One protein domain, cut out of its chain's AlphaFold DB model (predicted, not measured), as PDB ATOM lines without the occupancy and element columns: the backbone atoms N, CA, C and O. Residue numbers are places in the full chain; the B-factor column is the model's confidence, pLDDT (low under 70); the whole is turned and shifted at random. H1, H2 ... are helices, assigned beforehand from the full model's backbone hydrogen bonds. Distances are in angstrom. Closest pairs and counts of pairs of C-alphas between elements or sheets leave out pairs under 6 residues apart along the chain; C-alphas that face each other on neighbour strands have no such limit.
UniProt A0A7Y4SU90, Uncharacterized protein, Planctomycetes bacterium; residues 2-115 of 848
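What this domain is: This is residues 2 to 115 of the 848 residues of an uncharacterized protein of Planctomycetes bacterium (UniProt A0A7Y4SU90). Three long helices, H1, H2 and H4, form an elongated bundle, and H3 packs obliquely on H1, away from H2 and H4. The printed part has 114 residues with four named helices, H1 to H4 in chain order, and no named strand: all helix. It is compact, radius of gyration of the C-alphas 14.9 A, spanning 49 by 26 by 18 A.

How they stand to each other: H1, residues 5 to 22, is the hub. H2, residues 39 to 56, forms a helical hairpin with it at a shallow tilt of 9 degrees; residues 16 to 20 alone touch residues 46 to 53 alone, closest C-alphas Leu 20 and Ala 49, 5.6 A. H3, residues 70 to 87, touches H1 at a steep tilt of 42 degrees, the same way, closest C-alphas Leu 14 and Gly 79, 3.9 A. H4, residues 94 to 112, touches H1 at a shallow tilt of 13 degrees, opposite ways, closest C-alphas Arg 8 and Leu 111, 5.7 A. It touches H2, closest C-alphas Ser 56 and Arg 109, 5.5 A. Every O i to N i+4 pair is within hydrogen-bond range in H1, H2 and H4; in H3, 13 of 14.

Where its parts are: H1, 25.5 A long, begins at C-alpha 5 (45.738, 16.508, -45.957). H2 measures 26.2 A and H3 24.1 A. H4, 26.8 A, ends at C-alpha 112 (45.090, 10.327, -39.185).

The domain as a whole: The printed part has no cut. Links H1 to H2 and H2 to H3 are long. No printed residue is under 70 in pLDDT.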
ATOM      1  N   ASP A   2      38.909  16.540 -45.800       72.62
ATOM      2  CA  ASP A   2      39.595  15.613 -46.732       72.62
ATOM      3  C   ASP A   2      40.306  16.299 -47.911       72.62
ATOM      4  O   ASP A   2      41.261  15.752 -48.452       72.62
ATOM      5  N   ARG A   3      39.902  17.530 -48.255       82.62
ATOM      6  CA  ARG A   3      40.537  18.351 -49.299       82.62
ATOM      7  C   ARG A   3      41.933  18.881 -48.927       82.62
ATOM      8  O   ARG A   3      42.675  19.266 -49.820       82.62
ATOM      9  N   PHE A   4      42.310  18.886 -47.642       88.06
ATOM     10  CA  PHE A   4      43.568  19.480 -47.164       88.06
ATOM     11  C   PHE A   4      44.328  18.526 -46.222       88.06
ATOM     12  O   PHE A   4      44.301  18.693 -44.999       88.06
ATOM     13  N   PRO A   5      45.026  17.508 -46.761       87.12
ATOM     14  CA  PRO A   5      45.738  16.508 -45.957       87.12
ATOM     15  C   PRO A   5      46.853  17.107 -45.083       87.12
ATOM     16  O   PRO A   5      47.153  16.571 -44.016       87.12
ATOM     17  N   TRP A   6      47.434  18.238 -45.491       92.19
ATOM     18  CA  TRP A   6      48.458  18.942 -44.717       92.19
ATOM     19  C   TRP A   6      47.900  19.552 -43.419       92.19
ATOM     20  O   TRP A   6      48.560  19.455 -42.388       92.19
ATOM     21  N   LEU A   7      46.664  20.077 -43.422       94.69
ATOM     22  CA  LEU A   7      46.006  20.600 -42.214       94.69
ATOM     23  C   LEU A   7      45.754  19.494 -41.190       94.69
ATOM     24  O   LEU A   7      46.018  19.678 -40.006       94.69
ATOM     25  N   ARG A   8      45.296  18.319 -41.642       94.44
ATOM     26  CA  ARG A   8      45.132  17.150 -40.761       94.44
ATOM     27  C   ARG A   8      46.453  16.708 -40.148       94.44
ATOM     28  O   ARG A   8      46.482  16.358 -38.974       94.44
ATOM     29  N   ARG A   9      47.540  16.754 -40.923       95.06
ATOM     30  CA  ARG A   9      48.878  16.440 -40.416       95.06
ATOM     31  C   ARG A   9      49.316  17.431 -39.341       95.06
ATOM     32  O   ARG A   9      49.773  16.994 -38.292       95.06
ATOM     33  N   LEU A  10      49.152  18.735 -39.570       96.94
ATOM     34  CA  LEU A  10      49.475  19.754 -38.568       96.94
ATOM     35  C   LEU A  10      48.625  19.583 -37.304       96.94
ATOM     36  O   LEU A  10      49.177  19.532 -36.212       96.94
ATOM     37  N   ALA A  11      47.311  19.395 -37.445       97.44
ATOM     38  CA  ALA A  11      46.419  19.137 -36.315       97.44
ATOM     39  C   ALA A  11      46.827  17.875 -35.538       97.44
ATOM     40  O   ALA A  11      46.877  17.893 -34.313       97.44
ATOM     41  N   HIS A  12      47.181  16.791 -36.236       97.81
ATOM     42  CA  HIS A  12      47.695  15.585 -35.590       97.81
ATOM     43  C   HIS A  12      49.001  15.863 -34.838       97.81
ATOM     44  O   HIS A  12      49.195  15.338 -33.745       97.81
ATOM     45  N   GLY A  13      49.918  16.644 -35.415       97.88
ATOM     46  CA  GLY A  13      51.149  17.060 -34.739       97.88
ATOM     47  C   GLY A  13      50.848  17.826 -33.453       97.88
ATOM     48  O   GLY A  13      51.313  17.418 -32.396       97.88
ATOM     49  N   LEU A  14      49.988  18.845 -33.524       98.19
ATOM     50  CA  LEU A  14      49.561  19.635 -32.364       98.19
ATOM     51  C   LEU A  14      48.976  18.755 -31.250       98.19
ATOM     52  O   LEU A  14      49.396  18.859 -30.100       98.19
ATOM     53  N   VAL A  15      48.059  17.841 -31.583       98.06
ATOM     54  CA  VAL A  15      47.457  16.926 -30.597       98.06
ATOM     55  C   VAL A  15      48.494  15.968 -30.013       98.06
ATOM     56  O   VAL A  15      48.479  15.721 -28.813       98.06
ATOM     57  N   ALA A  16      49.420  15.450 -30.825       98.19
ATOM     58  CA  ALA A  16      50.484  14.568 -30.345       98.19
ATOM     59  C   ALA A  16      51.421  15.300 -29.372       98.19
ATOM     60  O   ALA A  16      51.762  14.758 -28.324       98.19
ATOM     61  N   GLY A  17      51.782  16.548 -29.681       97.88
ATOM     62  CA  GLY A  17      52.552  17.411 -28.790       97.88
ATOM     63  C   GLY A  17      51.837  17.691 -27.471       97.88
ATOM     64  O   GLY A  17      52.414  17.491 -26.403       97.88
ATOM     65  N   ALA A  18      50.567  18.092 -27.541       97.44
ATOM     66  CA  ALA A  18      49.752  18.349 -26.357       97.44
ATOM     67  C   ALA A  18      49.593  17.090 -25.491       97.44
ATOM     68  O   ALA A  18      49.707  17.176 -24.275       97.44
ATOM     69  N   LEU A  19      49.419  15.915 -26.104       96.81
ATOM     70  CA  LEU A  19      49.335  14.635 -25.398       96.81
ATOM     71  C   LEU A  19      50.650  14.277 -24.683       96.81
ATOM     72  O   LEU A  19      50.617  13.835 -23.537       96.81
ATOM     73  N   LEU A  20      51.804  14.498 -25.326       96.56
ATOM     74  CA  LEU A  20      53.124  14.286 -24.713       96.56
ATOM     75  C   LEU A  20      53.380  15.215 -23.522       96.56
ATOM     76  O   LEU A  20      54.038  14.813 -22.565       96.56
ATOM     77  N   SER A  21      52.889  16.454 -23.586       95.62
ATOM     78  CA  SER A  21      52.993  17.410 -22.482       95.62
ATOM     79  C   SER A  21      52.003  17.079 -21.359       95.62
ATOM     80  O   SER A  21      52.393  17.019 -20.198       95.62
ATOM     81  N   GLY A  22      50.745  16.795 -21.704       93.19
ATOM     82  CA  GLY A  22      49.663  16.555 -20.749       93.19
ATOM     83  C   GLY A  22      49.725  15.222 -20.016       93.19
ATOM     84  O   GLY A  22      49.165  15.118 -18.934       93.19
ATOM     85  N   LEU A  23      50.439  14.221 -20.543       93.94
ATOM     86  CA  LEU A  23      50.682  12.941 -19.861       93.94
ATOM     87  C   LEU A  23      51.969  12.924 -19.019       93.94
ATOM     88  O   LEU A  23      52.467  11.858 -18.653       93.94
ATOM     89  N   ARG A  24      52.502  14.098 -18.668       89.62
ATOM     90  CA  ARG A  24      53.479  14.230 -17.582       89.62
ATOM     91  C   ARG A  24      52.722  14.230 -16.260       89.62
ATOM     92  O   ARG A  24      51.923  15.129 -16.000       89.62
ATOM     93  N   ALA A  25      52.911  13.177 -15.471       82.56
ATOM     94  CA  ALA A  25      52.284  13.065 -14.160       82.56
ATOM     95  C   ALA A  25      52.833  14.155 -13.217       82.56
ATOM     96  O   ALA A  25      54.054  14.326 -13.181       82.56
ATOM     97  N   PRO A  26      51.983  14.882 -12.471       78.12
ATOM     98  CA  PRO A  26      52.394  15.948 -11.576       78.12
ATOM     99  C   PRO A  26      52.558  15.409 -10.151       78.12
ATOM    100  O   PRO A  26      52.051  14.334  -9.822       78.12
ATOM    101  N   LEU A  27      53.225  16.175  -9.291       74.62
ATOM    102  CA  LEU A  27      53.297  15.891  -7.854       74.62
ATOM    103  C   LEU A  27      51.881  15.763  -7.251       74.62
ATOM    104  O   LEU A  27      50.966  16.495  -7.636       74.62
ATOM    105  N   GLY A  28      51.697  14.829  -6.312       71.62
ATOM    106  CA  GLY A  28      50.456  14.703  -5.543       71.62
ATOM    107  C   GLY A  28      49.253  14.117  -6.287       71.62
ATOM    108  O   GLY A  28      48.149  14.608  -6.082       71.62
ATOM    109  N   LEU A  29      49.428  13.079  -7.125       78.69
ATOM    110  CA  LEU A  29      48.298  12.331  -7.723       78.69
ATOM    111  C   LEU A  29      47.387  11.658  -6.680       78.69
ATOM    112  O   LEU A  29      46.236  11.344  -6.983       78.69
ATOM    113  N   ASP A  30      47.938  11.359  -5.504       82.94
ATOM    114  CA  ASP A  30      47.252  10.843  -4.325       82.94
ATOM    115  C   ASP A  30      48.027  11.209  -3.048       82.94
ATOM    116  O   ASP A  30      49.141  11.734  -3.141       82.94
ATOM    117  N   TRP A  31      47.451  10.929  -1.867       83.69
ATOM    118  CA  TRP A  31      48.094  11.185  -0.567       83.69
ATOM    119  C   TRP A  31      49.504  10.605  -0.522       83.69
ATOM    120  O   TRP A  31      50.446  11.296  -0.171       83.69
ATOM    121  N   THR A  32      49.696   9.372  -0.980       86.69
ATOM    122  CA  THR A  32      50.993   8.681  -0.917       86.69
ATOM    123  C   THR A  32      52.032   9.199  -1.916       86.69
ATOM    124  O   THR A  32      53.181   8.758  -1.892       86.69
ATOM    125  N   GLN A  33      51.646  10.142  -2.781       87.56
ATOM    126  CA  GLN A  33      52.480  10.783  -3.801       87.56
ATOM    127  C   GLN A  33      52.612  12.300  -3.594       87.56
ATOM    128  O   GLN A  33      53.022  13.020  -4.504       87.56
ATOM    129  N   LEU A  34      52.268  12.817  -2.411       85.88
ATOM    130  CA  LEU A  34      52.426  14.243  -2.107       85.88
ATOM    131  C   LEU A  34      53.893  14.675  -2.096       85.88
ATOM    132  O   LEU A  34      54.221  15.721  -2.645       85.88
ATOM    133  N   ALA A  35      54.771  13.831  -1.548       84.62
ATOM    134  CA  ALA A  35      56.204  14.107  -1.490       84.62
ATOM    135  C   ALA A  35      56.882  14.117  -2.873       84.62
ATOM    136  O   ALA A  35      57.812  14.882  -3.112       84.62
ATOM    137  N   ALA A  36      56.437  13.238  -3.775       88.25
ATOM    138  CA  ALA A  36      56.955  13.085  -5.132       88.25
ATOM    139  C   ALA A  36      55.985  12.271  -6.001       88.25
ATOM    140  O   ALA A  36      55.123  11.555  -5.495       88.25
ATOM    141  N   VAL A  37      56.156  12.289  -7.322       88.44
ATOM    142  CA  VAL A  37      55.486  11.294  -8.174       88.44
ATOM    143  C   VAL A  37      56.290  10.008  -8.137       88.44
ATOM    144  O   VAL A  37      57.505  10.045  -8.301       88.44
ATOM    145  N   GLN A  38      55.622   8.861  -7.994       91.12
ATOM    146  CA  GLN A  38      56.298   7.576  -8.179       91.12
ATOM    147  C   GLN A  38      56.915   7.502  -9.580       91.12
ATOM    148  O   GLN A  38      56.198   7.654 -10.579       91.12
ATOM    149  N   GLY A  39      58.215   7.201  -9.660       90.75
ATOM    150  CA  GLY A  39      58.957   7.205 -10.925       90.75
ATOM    151  C   GLY A  39      58.347   6.262 -11.964       90.75
ATOM    152  O   GLY A  39      58.194   6.610 -13.136       90.75
ATOM    153  N   SER A  40      57.872   5.098 -11.511       92.06
ATOM    154  CA  SER A  40      57.150   4.117 -12.333       92.06
ATOM    155  C   SER A  40      55.845   4.656 -12.923       92.06
ATOM    156  O   SER A  40      55.547   4.411 -14.091       92.06
ATOM    157  N   THR A  41      55.081   5.428 -12.147       92.19
ATOM    158  CA  THR A  41      53.810   6.015 -12.592       92.19
ATOM    159  C   THR A  41      54.058   7.125 -13.612       92.19
ATOM    160  O   THR A  41      53.435   7.140 -14.677       92.19
ATOM    161  N   ALA A  42      55.015   8.017 -13.337       92.12
ATOM    162  CA  ALA A  42      55.404   9.076 -14.266       92.12
ATOM    163  C   ALA A  42      55.949   8.513 -15.589       92.12
ATOM    164  O   ALA A  42      55.625   9.014 -16.668       92.12
ATOM    165  N   ALA A  43      56.761   7.456 -15.528       94.31
ATOM    166  CA  ALA A  43      57.273   6.772 -16.708       94.31
ATOM    167  C   ALA A  43      56.163   6.086 -17.519       94.31
ATOM    168  O   ALA A  43      56.145   6.201 -18.746       94.31
ATOM    169  N   LEU A  44      55.206   5.432 -16.851       95.75
ATOM    170  CA  LEU A  44      54.096   4.735 -17.503       95.75
ATOM    171  C   LEU A  44      53.220   5.680 -18.335       95.75
ATOM    172  O   LEU A  44      52.922   5.369 -19.487       95.75
ATOM    173  N   PHE A  45      52.826   6.840 -17.797       95.25
ATOM    174  CA  PHE A  45      51.997   7.791 -18.549       95.25
ATOM    175  C   PHE A  45      52.731   8.372 -19.765       95.25
ATOM    176  O   PHE A  45      52.152   8.459 -20.852       95.25
ATOM    177  N   ARG A  46      54.028   8.675 -19.630       95.25
ATOM    178  CA  ARG A  46      54.869   9.127 -20.750       95.25
ATOM    179  C   ARG A  46      55.039   8.039 -21.815       95.25
ATOM    180  O   ARG A  46      54.903   8.319 -23.006       95.25
ATOM    181  N   ALA A  47      55.257   6.792 -21.401       97.44
ATOM    182  CA  ALA A  47      55.315   5.644 -22.301       97.44
ATOM    183  C   ALA A  47      53.987   5.427 -23.041       97.44
ATOM    184  O   ALA A  47      53.980   5.197 -24.252       97.44
ATOM    185  N   ALA A  48      52.856   5.563 -22.345       97.69
ATOM    186  CA  ALA A  48      51.531   5.452 -22.942       97.69
ATOM    187  C   ALA A  48      51.273   6.546 -23.993       97.69
ATOM    188  O   ALA A  48      50.710   6.253 -25.048       97.69
ATOM    189  N   ALA A  49      51.746   7.776 -23.759       97.31
ATOM    190  CA  ALA A  49      51.689   8.863 -24.737       97.31
ATOM    191  C   ALA A  49      52.467   8.524 -26.022       97.31
ATOM    192  O   ALA A  49      51.943   8.669 -27.131       97.31
ATOM    193  N   LEU A  50      53.700   8.019 -25.882       97.88
ATOM    194  CA  LEU A  50      54.521   7.584 -27.018       97.88
ATOM    195  C   LEU A  50      53.873   6.420 -27.773       97.88
ATOM    196  O   LEU A  50      53.854   6.426 -29.004       97.88
ATOM    197  N   LEU A  51      53.294   5.453 -27.055       98.19
ATOM    198  CA  LEU A  51      52.591   4.320 -27.653       98.19
ATOM    199  C   LEU A  51      51.329   4.767 -28.404       98.19
ATOM    200  O   LEU A  51      51.081   4.295 -29.511       98.19
ATOM    201  N   ALA A  52      50.554   5.705 -27.855       98.00
ATOM    202  CA  ALA A  52      49.385   6.273 -28.525       98.00
ATOM    203  C   ALA A  52      49.754   6.926 -29.865       98.00
ATOM    204  O   ALA A  52      49.077   6.697 -30.872       98.00
ATOM    205  N   ILE A  53      50.862   7.677 -29.894       98.00
ATOM    206  CA  ILE A  53      51.403   8.265 -31.124       98.00
ATOM    207  C   ILE A  53      51.884   7.161 -32.066       98.00
ATOM    208  O   ILE A  53      51.493   7.140 -33.227       98.00
ATOM    209  N   ALA A  54      52.664   6.190 -31.586       97.62
ATOM    210  CA  ALA A  54      53.132   5.074 -32.408       97.62
ATOM    211  C   ALA A  54      51.975   4.328 -33.099       97.62
ATOM    212  O   ALA A  54      52.048   4.023 -34.287       97.62
ATOM    213  N   LEU A  55      50.876   4.091 -32.378       96.69
ATOM    214  CA  LEU A  55      49.678   3.424 -32.890       96.69
ATOM    215  C   LEU A  55      48.859   4.283 -33.871       96.69
ATOM    216  O   LEU A  55      48.005   3.737 -34.581       96.69
ATOM    217  N   SER A  56      49.064   5.602 -33.913       96.75
ATOM    218  CA  SER A  56      48.422   6.490 -34.891       96.75
ATOM    219  C   SER A  56      49.257   6.694 -36.164       96.75
ATOM    220  O   SER A  56      48.699   7.053 -37.210       96.75
ATOM    221  N   LEU A  57      50.562   6.405 -36.106       95.88
ATOM    222  CA  LEU A  57      51.525   6.450 -37.211       95.88
ATOM    223  C   LEU A  57      51.428   5.213 -38.127       95.88
ATOM    224  O   LEU A  57      52.320   4.370 -38.196       95.88
ATOM    225  N   ASP A  58      50.321   5.112 -38.854       94.62
ATOM    226  CA  ASP A  58      50.018   3.975 -39.724       94.62
ATOM    227  C   ASP A  58      50.217   4.321 -41.215       94.62
ATOM    228  O   ASP A  58      49.485   5.172 -41.735       94.62
ATOM    229  N   PRO A  59      51.143   3.667 -41.943       92.75
ATOM    230  CA  PRO A  59      51.416   3.985 -43.347       92.75
ATOM    231  C   PRO A  59      50.204   3.782 -44.272       92.75
ATOM    232  O   PRO A  59      50.145   4.398 -45.335       92.75
ATOM    233  N   ALA A  60      49.211   2.974 -43.877       91.94
ATOM    234  CA  ALA A  60      47.981   2.773 -44.648       91.94
ATOM    235  C   ALA A  60      47.020   3.977 -44.592       91.94
ATOM    236  O   ALA A  60      45.989   4.003 -45.275       91.94
ATOM    237  N   ARG A  61      47.316   4.984 -43.763       92.56
ATOM    238  CA  ARG A  61      46.475   6.171 -43.593       92.56
ATOM    239  C   ARG A  61      46.962   7.339 -44.457       92.56
ATOM    240  O   ARG A  61      48.164   7.589 -44.560       92.56
ATOM    241  N   PRO A  62      46.043   8.117 -45.058       89.50
ATOM    242  CA  PRO A  62      46.379   9.120 -46.070       89.50
ATOM    243  C   PRO A  62      47.294  10.240 -45.557       89.50
ATOM    244  O   PRO A  62      48.124  10.742 -46.315       89.50
ATOM    245  N   VAL A  63      47.187  10.611 -44.277       93.00
ATOM    246  CA  VAL A  63      48.007  11.670 -43.660       93.00
ATOM    247  C   VAL A  63      49.503  11.344 -43.699       93.00
ATOM    248  O   VAL A  63      50.320  12.263 -43.820       93.00
ATOM    249  N   TRP A  64      49.859  10.055 -43.687       93.62
ATOM    250  CA  TRP A  64      51.234   9.568 -43.571       93.62
ATOM    251  C   TRP A  64      51.877   9.128 -44.884       93.62
ATOM    252  O   TRP A  64      53.030   8.709 -44.879       93.62
ATOM    253  N   ARG A  65      51.189   9.274 -46.025       87.94
ATOM    254  CA  ARG A  65      51.740   8.891 -47.341       87.94
ATOM    255  C   ARG A  65      53.057   9.592 -47.690       87.94
ATOM    256  O   ARG A  65      53.844   9.045 -48.448       87.94
ATOM    257  N   ALA A  66      53.292  10.787 -47.147       85.88
ATOM    258  CA  ALA A  66      54.536  11.536 -47.348       85.88
ATOM    259  C   ALA A  66      55.523  11.414 -46.168       85.88
ATOM    260  O   ALA A  66      56.427  12.238 -46.055       85.88
ATOM    261  N   GLY A  67      55.325  10.440 -45.272       88.75
ATOM    262  CA  GLY A  67      56.126  10.270 -44.060       88.75
ATOM    263  C   GLY A  67      55.853  11.322 -42.979       88.75
ATOM    264  O   GLY A  67      54.866  12.067 -43.026       88.75
ATOM    265  N   ALA A  68      56.742  11.363 -41.984       88.25
ATOM    266  CA  ALA A  68      56.748  12.378 -40.936       88.25
ATOM    267  C   ALA A  68      57.519  13.611 -41.437       88.25
ATOM    268  O   ALA A  68      58.744  13.619 -41.484       88.25
ATOM    269  N   SER A  69      56.805  14.653 -41.866       92.12
ATOM    270  CA  SER A  69      57.443  15.873 -42.375       92.12
ATOM    271  C   SER A  69      57.981  16.759 -41.247       92.12
ATOM    272  O   SER A  69      57.439  16.763 -40.143       92.12
ATOM    273  N   ALA A  70      58.966  17.612 -41.545       94.38
ATOM    274  CA  ALA A  70      59.455  18.616 -40.591       94.38
ATOM    275  C   ALA A  70      58.329  19.531 -40.067       94.38
ATOM    276  O   ALA A  70      58.302  19.883 -38.894       94.38
ATOM    277  N   SER A  71      57.329  19.833 -40.904       95.69
ATOM    278  CA  SER A  71      56.126  20.567 -40.490       95.69
ATOM    279  C   SER A  71      55.274  19.825 -39.455       95.69
ATOM    280  O   SER A  71      54.672  20.458 -38.595       95.69
ATOM    281  N   TRP A  72      55.234  18.489 -39.498       96.50
ATOM    282  CA  TRP A  72      54.571  17.695 -38.465       96.50
ATOM    283  C   TRP A  72      55.332  17.781 -37.143       96.50
ATOM    284  O   TRP A  72      54.714  17.997 -36.109       96.50
ATOM    285  N   MET A  73      56.663  17.695 -37.180       96.38
ATOM    286  CA  MET A  73      57.511  17.826 -35.988       96.38
ATOM    287  C   MET A  73      57.410  19.228 -35.375       96.38
ATOM    288  O   MET A  73      57.268  19.356 -34.164       96.38
ATOM    289  N   ALA A  74      57.385  20.272 -36.208       97.50
ATOM    290  CA  ALA A  74      57.128  21.641 -35.766       97.50
ATOM    291  C   ALA A  74      55.740  21.776 -35.114       97.50
ATOM    292  O   ALA A  74      55.604  22.437 -34.090       97.50
ATOM    293  N   ALA A  75      54.721  21.098 -35.652       98.00
ATOM    294  CA  ALA A  75      53.400  21.051 -35.032       98.00
ATOM    295  C   ALA A  75      53.391  20.267 -33.705       98.00
ATOM    296  O   ALA A  75      52.718  20.689 -32.770       98.00
ATOM    297  N   VAL A  76      54.160  19.177 -33.579       98.19
ATOM    298  CA  VAL A  76      54.376  18.486 -32.291       98.19
ATOM    299  C   VAL A  76      55.021  19.433 -31.283       98.19
ATOM    300  O   VAL A  76      54.513  19.562 -30.176       98.19
ATOM    301  N   CYS A  77      56.070  20.160 -31.670       98.00
ATOM    302  CA  CYS A  77      56.688  21.182 -30.827       98.00
ATOM    303  C   CYS A  77      55.678  22.257 -30.397       98.00
ATOM    304  O   CYS A  77      55.581  22.570 -29.214       98.00
ATOM    305  N   ALA A  78      54.900  22.798 -31.338       98.12
ATOM    306  CA  ALA A  78      53.916  23.839 -31.056       98.12
ATOM    307  C   ALA A  78      52.810  23.350 -30.111       98.12
ATOM    308  O   ALA A  78      52.441  24.065 -29.188       98.12
ATOM    309  N   GLY A  79      52.311  22.125 -30.295       97.94
ATOM    310  CA  GLY A  79      51.297  21.544 -29.415       97.94
ATOM    311  C   GLY A  79      51.834  21.257 -28.017       97.94
ATOM    312  O   GLY A  79      51.156  21.510 -27.023       97.94
ATOM    313  N   TYR A  80      53.077  20.781 -27.952       97.56
ATOM    314  CA  TYR A  80      53.795  20.527 -26.712       97.56
ATOM    315  C   TYR A  80      54.004  21.826 -25.910       97.56
ATOM    316  O   TYR A  80      53.645  21.890 -24.734       97.56
ATOM    317  N   ALA A  81      54.498  22.881 -26.566       96.88
ATOM    318  CA  ALA A  81      54.707  24.197 -25.966       96.88
ATOM    319  C   ALA A  81      53.384  24.883 -25.588       96.88
ATOM    320  O   ALA A  81      53.270  25.433 -24.498       96.88
ATOM    321  N   LEU A  82      52.361  24.821 -26.449       96.25
ATOM    322  CA  LEU A  82      51.042  25.396 -26.170       96.25
ATOM    323  C   LEU A  82      50.427  24.773 -24.914       96.25
ATOM    324  O   LEU A  82      49.955  25.490 -24.035       96.25
ATOM    325  N   HIS A  83      50.465  23.445 -24.801       94.81
ATOM    326  CA  HIS A  83      49.960  22.773 -23.613       94.81
ATOM    327  C   HIS A  83      50.788  23.129 -22.368       94.81
ATOM    328  O   HIS A  83      50.230  23.619 -21.392       94.81
ATOM    329  N   GLY A  84      52.107  22.919 -22.401       92.56
ATOM    330  CA  GLY A  84      52.954  23.020 -21.208       92.56
ATOM    331  C   GLY A  84      53.313  24.441 -20.763       92.56
ATOM    332  O   GLY A  84      53.584  24.642 -19.586       92.56
ATOM    333  N   LEU A  85      53.321  25.425 -21.671       93.12
ATOM    334  CA  LEU A  85      53.739  26.802 -21.372       93.12
ATOM    335  C   LEU A  85      52.585  27.813 -21.330       93.12
ATOM    336  O   LEU A  85      52.746  28.889 -20.750       93.12
ATOM    337  N   VAL A  86      51.426  27.479 -21.912       92.50
ATOM    338  CA  VAL A  86      50.289  28.407 -22.037       92.50
ATOM    339  C   VAL A  86      49.040  27.888 -21.325       92.50
ATOM    340  O   VAL A  86      48.514  28.585 -20.452       92.50
ATOM    341  N   LEU A  87      48.567  26.692 -21.692       89.62
ATOM    342  CA  LEU A  87      47.290  26.151 -21.212       89.62
ATOM    343  C   LEU A  87      47.393  25.581 -19.792       89.62
ATOM    344  O   LEU A  87      46.584  25.933 -18.940       89.62
ATOM    345  N   ASP A  88      48.391  24.728 -19.551       83.50
ATOM    346  CA  ASP A  88      48.609  23.996 -18.297       83.50
ATOM    347  C   ASP A  88      47.370  23.228 -17.797       83.50
ATOM    348  O   ASP A  88      47.018  23.235 -16.616       83.50
ATOM    349  N   VAL A  89      46.676  22.560 -18.723       83.44
ATOM    350  CA  VAL A  89      45.480  21.761 -18.423       83.44
ATOM    351  C   VAL A  89      45.905  20.341 -18.080       83.44
ATOM    352  O   VAL A  89      45.880  19.422 -18.894       83.44
ATOM    353  N   THR A  90      46.338  20.167 -16.845       78.75
ATOM    354  CA  THR A  90      46.840  18.894 -16.325       78.75
ATOM    355  C   THR A  90      45.742  18.199 -15.500       78.75
ATOM    356  O   THR A  90      45.105  18.843 -14.662       78.75
ATOM    357  N   PRO A  91      45.453  16.905 -15.725       83.88
ATOM    358  CA  PRO A  91      44.398  16.214 -14.985       83.88
ATOM    359  C   PRO A  91      44.651  16.162 -13.466       83.88
ATOM    360  O   PRO A  91      45.793  16.077 -13.024       83.88
ATOM    361  N   GLY A  92      43.583  16.172 -12.660       76.62
ATOM    362  CA  GLY A  92      43.667  16.158 -11.187       76.62
ATOM    363  C   GLY A  92      43.886  14.780 -10.547       76.62
ATOM    364  O   GLY A  92      43.999  14.684  -9.336       76.62
ATOM    365  N   GLY A  93      43.929  13.699 -11.330       82.81
ATOM    366  CA  GLY A  93      44.095  12.346 -10.798       82.81
ATOM    367  C   GLY A  93      44.247  11.294 -11.893       82.81
ATOM    368  O   GLY A  93      44.071  11.581 -13.081       82.81
ATOM    369  N   ARG A  94      44.551  10.048 -11.504       86.44
ATOM    370  CA  ARG A  94      44.867   8.945 -12.441       86.44
ATOM    371  C   ARG A  94      43.767   8.694 -13.479       86.44
ATOM    372  O   ARG A  94      44.077   8.457 -14.644       86.44
ATOM    373  N   ALA A  95      42.496   8.794 -13.082       87.81
ATOM    374  CA  ALA A  95      41.356   8.651 -13.989       87.81
ATOM    375  C   ALA A  95      41.330   9.746 -15.069       87.81
ATOM    376  O   ALA A  95      41.108   9.455 -16.242       87.81
ATOM    377  N   GLY A  96      41.639  10.992 -14.700       89.38
ATOM    378  CA  GLY A  96      41.745  12.097 -15.650       89.38
ATOM    379  C   GLY A  96      42.898  11.908 -16.643       89.38
ATOM    380  O   GLY A  96      42.734  12.182 -17.830       89.38
ATOM    381  N   TYR A  97      44.033  11.361 -16.196       90.38
ATOM    382  CA  TYR A  97      45.141  10.978 -17.084       90.38
ATOM    383  C   TYR A  97      44.748   9.851 -18.049       90.38
ATOM    384  O   TYR A  97      45.054   9.923 -19.240       90.38
ATOM    385  N   ALA A  98      44.029   8.835 -17.567       92.69
ATOM    386  CA  ALA A  98      43.500   7.775 -18.420       92.69
ATOM    387  C   ALA A  98      42.503   8.325 -19.456       92.69
ATOM    388  O   ALA A  98      42.587   7.974 -20.634       92.69
ATOM    389  N   LEU A  99      41.610   9.236 -19.052       94.38
ATOM    390  CA  LEU A  99      40.670   9.901 -19.954       94.38
ATOM    391  C   LEU A  99      41.398  10.733 -21.015       94.38
ATOM    392  O   LEU A  99      41.091  10.598 -22.200       94.38
ATOM    393  N   LEU A 100      42.387  11.540 -20.616       94.75
ATOM    394  CA  LEU A 100      43.211  12.327 -21.535       94.75
ATOM    395  C   LEU A 100      43.929  11.425 -22.550       94.75
ATOM    396  O   LEU A 100      43.926  11.718 -23.746       94.75
ATOM    397  N   LEU A 101      44.488  10.299 -22.095       96.06
ATOM    398  CA  LEU A 101      45.122   9.304 -22.958       96.06
ATOM    399  C   LEU A 101      44.131   8.712 -23.967       96.06
ATOM    400  O   LEU A 101      44.432   8.661 -25.161       96.06
ATOM    401  N   VAL A 102      42.952   8.274 -23.514       97.12
ATOM    402  CA  VAL A 102      41.927   7.668 -24.381       97.12
ATOM    403  C   VAL A 102      41.407   8.687 -25.394       97.12
ATOM    404  O   VAL A 102      41.440   8.418 -26.597       97.12
ATOM    405  N   ALA A 103      40.991   9.868 -24.932       96.94
ATOM    406  CA  ALA A 103      40.473  10.938 -25.780       96.94
ATOM    407  C   ALA A 103      41.528  11.416 -26.790       96.94
ATOM    408  O   ALA A 103      41.247  11.504 -27.988       96.94
ATOM    409  N   GLY A 104      42.766  11.632 -26.336       97.00
ATOM    410  CA  GLY A 104      43.895  11.987 -27.191       97.00
ATOM    411  C   GLY A 104      44.177  10.919 -28.247       97.00
ATOM    412  O   GLY A 104      44.287  11.236 -29.430       97.00
ATOM    413  N   THR A 105      44.202   9.639 -27.866       97.44
ATOM    414  CA  THR A 105      44.417   8.519 -28.802       97.44
ATOM    415  C   THR A 105      43.307   8.428 -29.849       97.44
ATOM    416  O   THR A 105      43.583   8.228 -31.038       97.44
ATOM    417  N   MET A 106      42.045   8.584 -29.438       97.69
ATOM    418  CA  MET A 106      40.912   8.613 -30.364       97.69
ATOM    419  C   MET A 106      41.030   9.787 -31.337       97.69
ATOM    420  O   MET A 106      40.901   9.583 -32.546       97.69
ATOM    421  N   LEU A 107      41.358  10.983 -30.846       97.69
ATOM    422  CA  LEU A 107      41.528  12.173 -31.676       97.69
ATOM    423  C   LEU A 107      42.682  12.017 -32.679       97.69
ATOM    424  O   LEU A 107      42.495  12.290 -33.863       97.69
ATOM    425  N   LEU A 108      43.836  11.489 -32.254       97.75
ATOM    426  CA  LEU A 108      44.957  11.168 -33.148       97.75
ATOM    427  C   LEU A 108      44.531  10.194 -34.254       97.75
ATOM    428  O   LEU A 108      44.828  10.408 -35.432       97.75
ATOM    429  N   ARG A 109      43.771   9.147 -33.906       96.19
ATOM    430  CA  ARG A 109      43.237   8.186 -34.883       96.19
ATOM    431  C   ARG A 109      42.230   8.822 -35.837       96.19
ATOM    432  O   ARG A 109      42.251   8.482 -37.019       96.19
ATOM    433  N   VAL A 110      41.362   9.714 -35.372       96.44
ATOM    434  CA  VAL A 110      40.415  10.432 -36.240       96.44
ATOM    435  C   VAL A 110      41.172  11.340 -37.210       96.44
ATOM    436  O   VAL A 110      40.927  11.292 -38.417       96.44
ATOM    437  N   LEU A 111      42.146  12.105 -36.710       96.38
ATOM    438  CA  LEU A 111      42.945  13.036 -37.510       96.38
ATOM    439  C   LEU A 111      43.820  12.329 -38.544       96.38
ATOM    440  O   LEU A 111      43.966  12.837 -39.653       96.38
ATOM    441  N   ALA A 112      44.341  11.140 -38.230       95.19
ATOM    442  CA  ALA A 112      45.090  10.327 -39.185       95.19
ATOM    443  C   ALA A 112      44.214   9.822 -40.357       95.19
ATOM    444  O   ALA A 112      44.736   9.500 -41.425       95.19
ATOM    445  N   GLY A 113      42.886   9.802 -40.196       94.19
ATOM    446  CA  GLY A 113      41.926   9.369 -41.210       94.19
ATOM    447  C   GLY A 113      41.727   7.852 -41.260       94.19
ATOM    448  O   GLY A 113      42.427   7.082 -40.593       94.19
ATOM    449  N   ARG A 114      40.740   7.420 -42.055       93.31
ATOM    450  CA  ARG A 114      40.455   5.996 -42.295       93.31
ATOM    451  C   ARG A 114      41.599   5.360 -43.089       93.31
ATOM    452  O   ARG A 114      42.200   6.015 -43.941       93.31
ATOM    453  N   ARG A 115      41.887   4.083 -42.813       92.38
ATOM    454  CA  ARG A 115      42.795   3.287 -43.650       92.38
ATOM    455  C   ARG A 115      42.254   3.274 -45.076       92.38
ATOM    456  O   ARG A 115      41.063   3.034 -45.269       92.38
TER     457      ARG A 115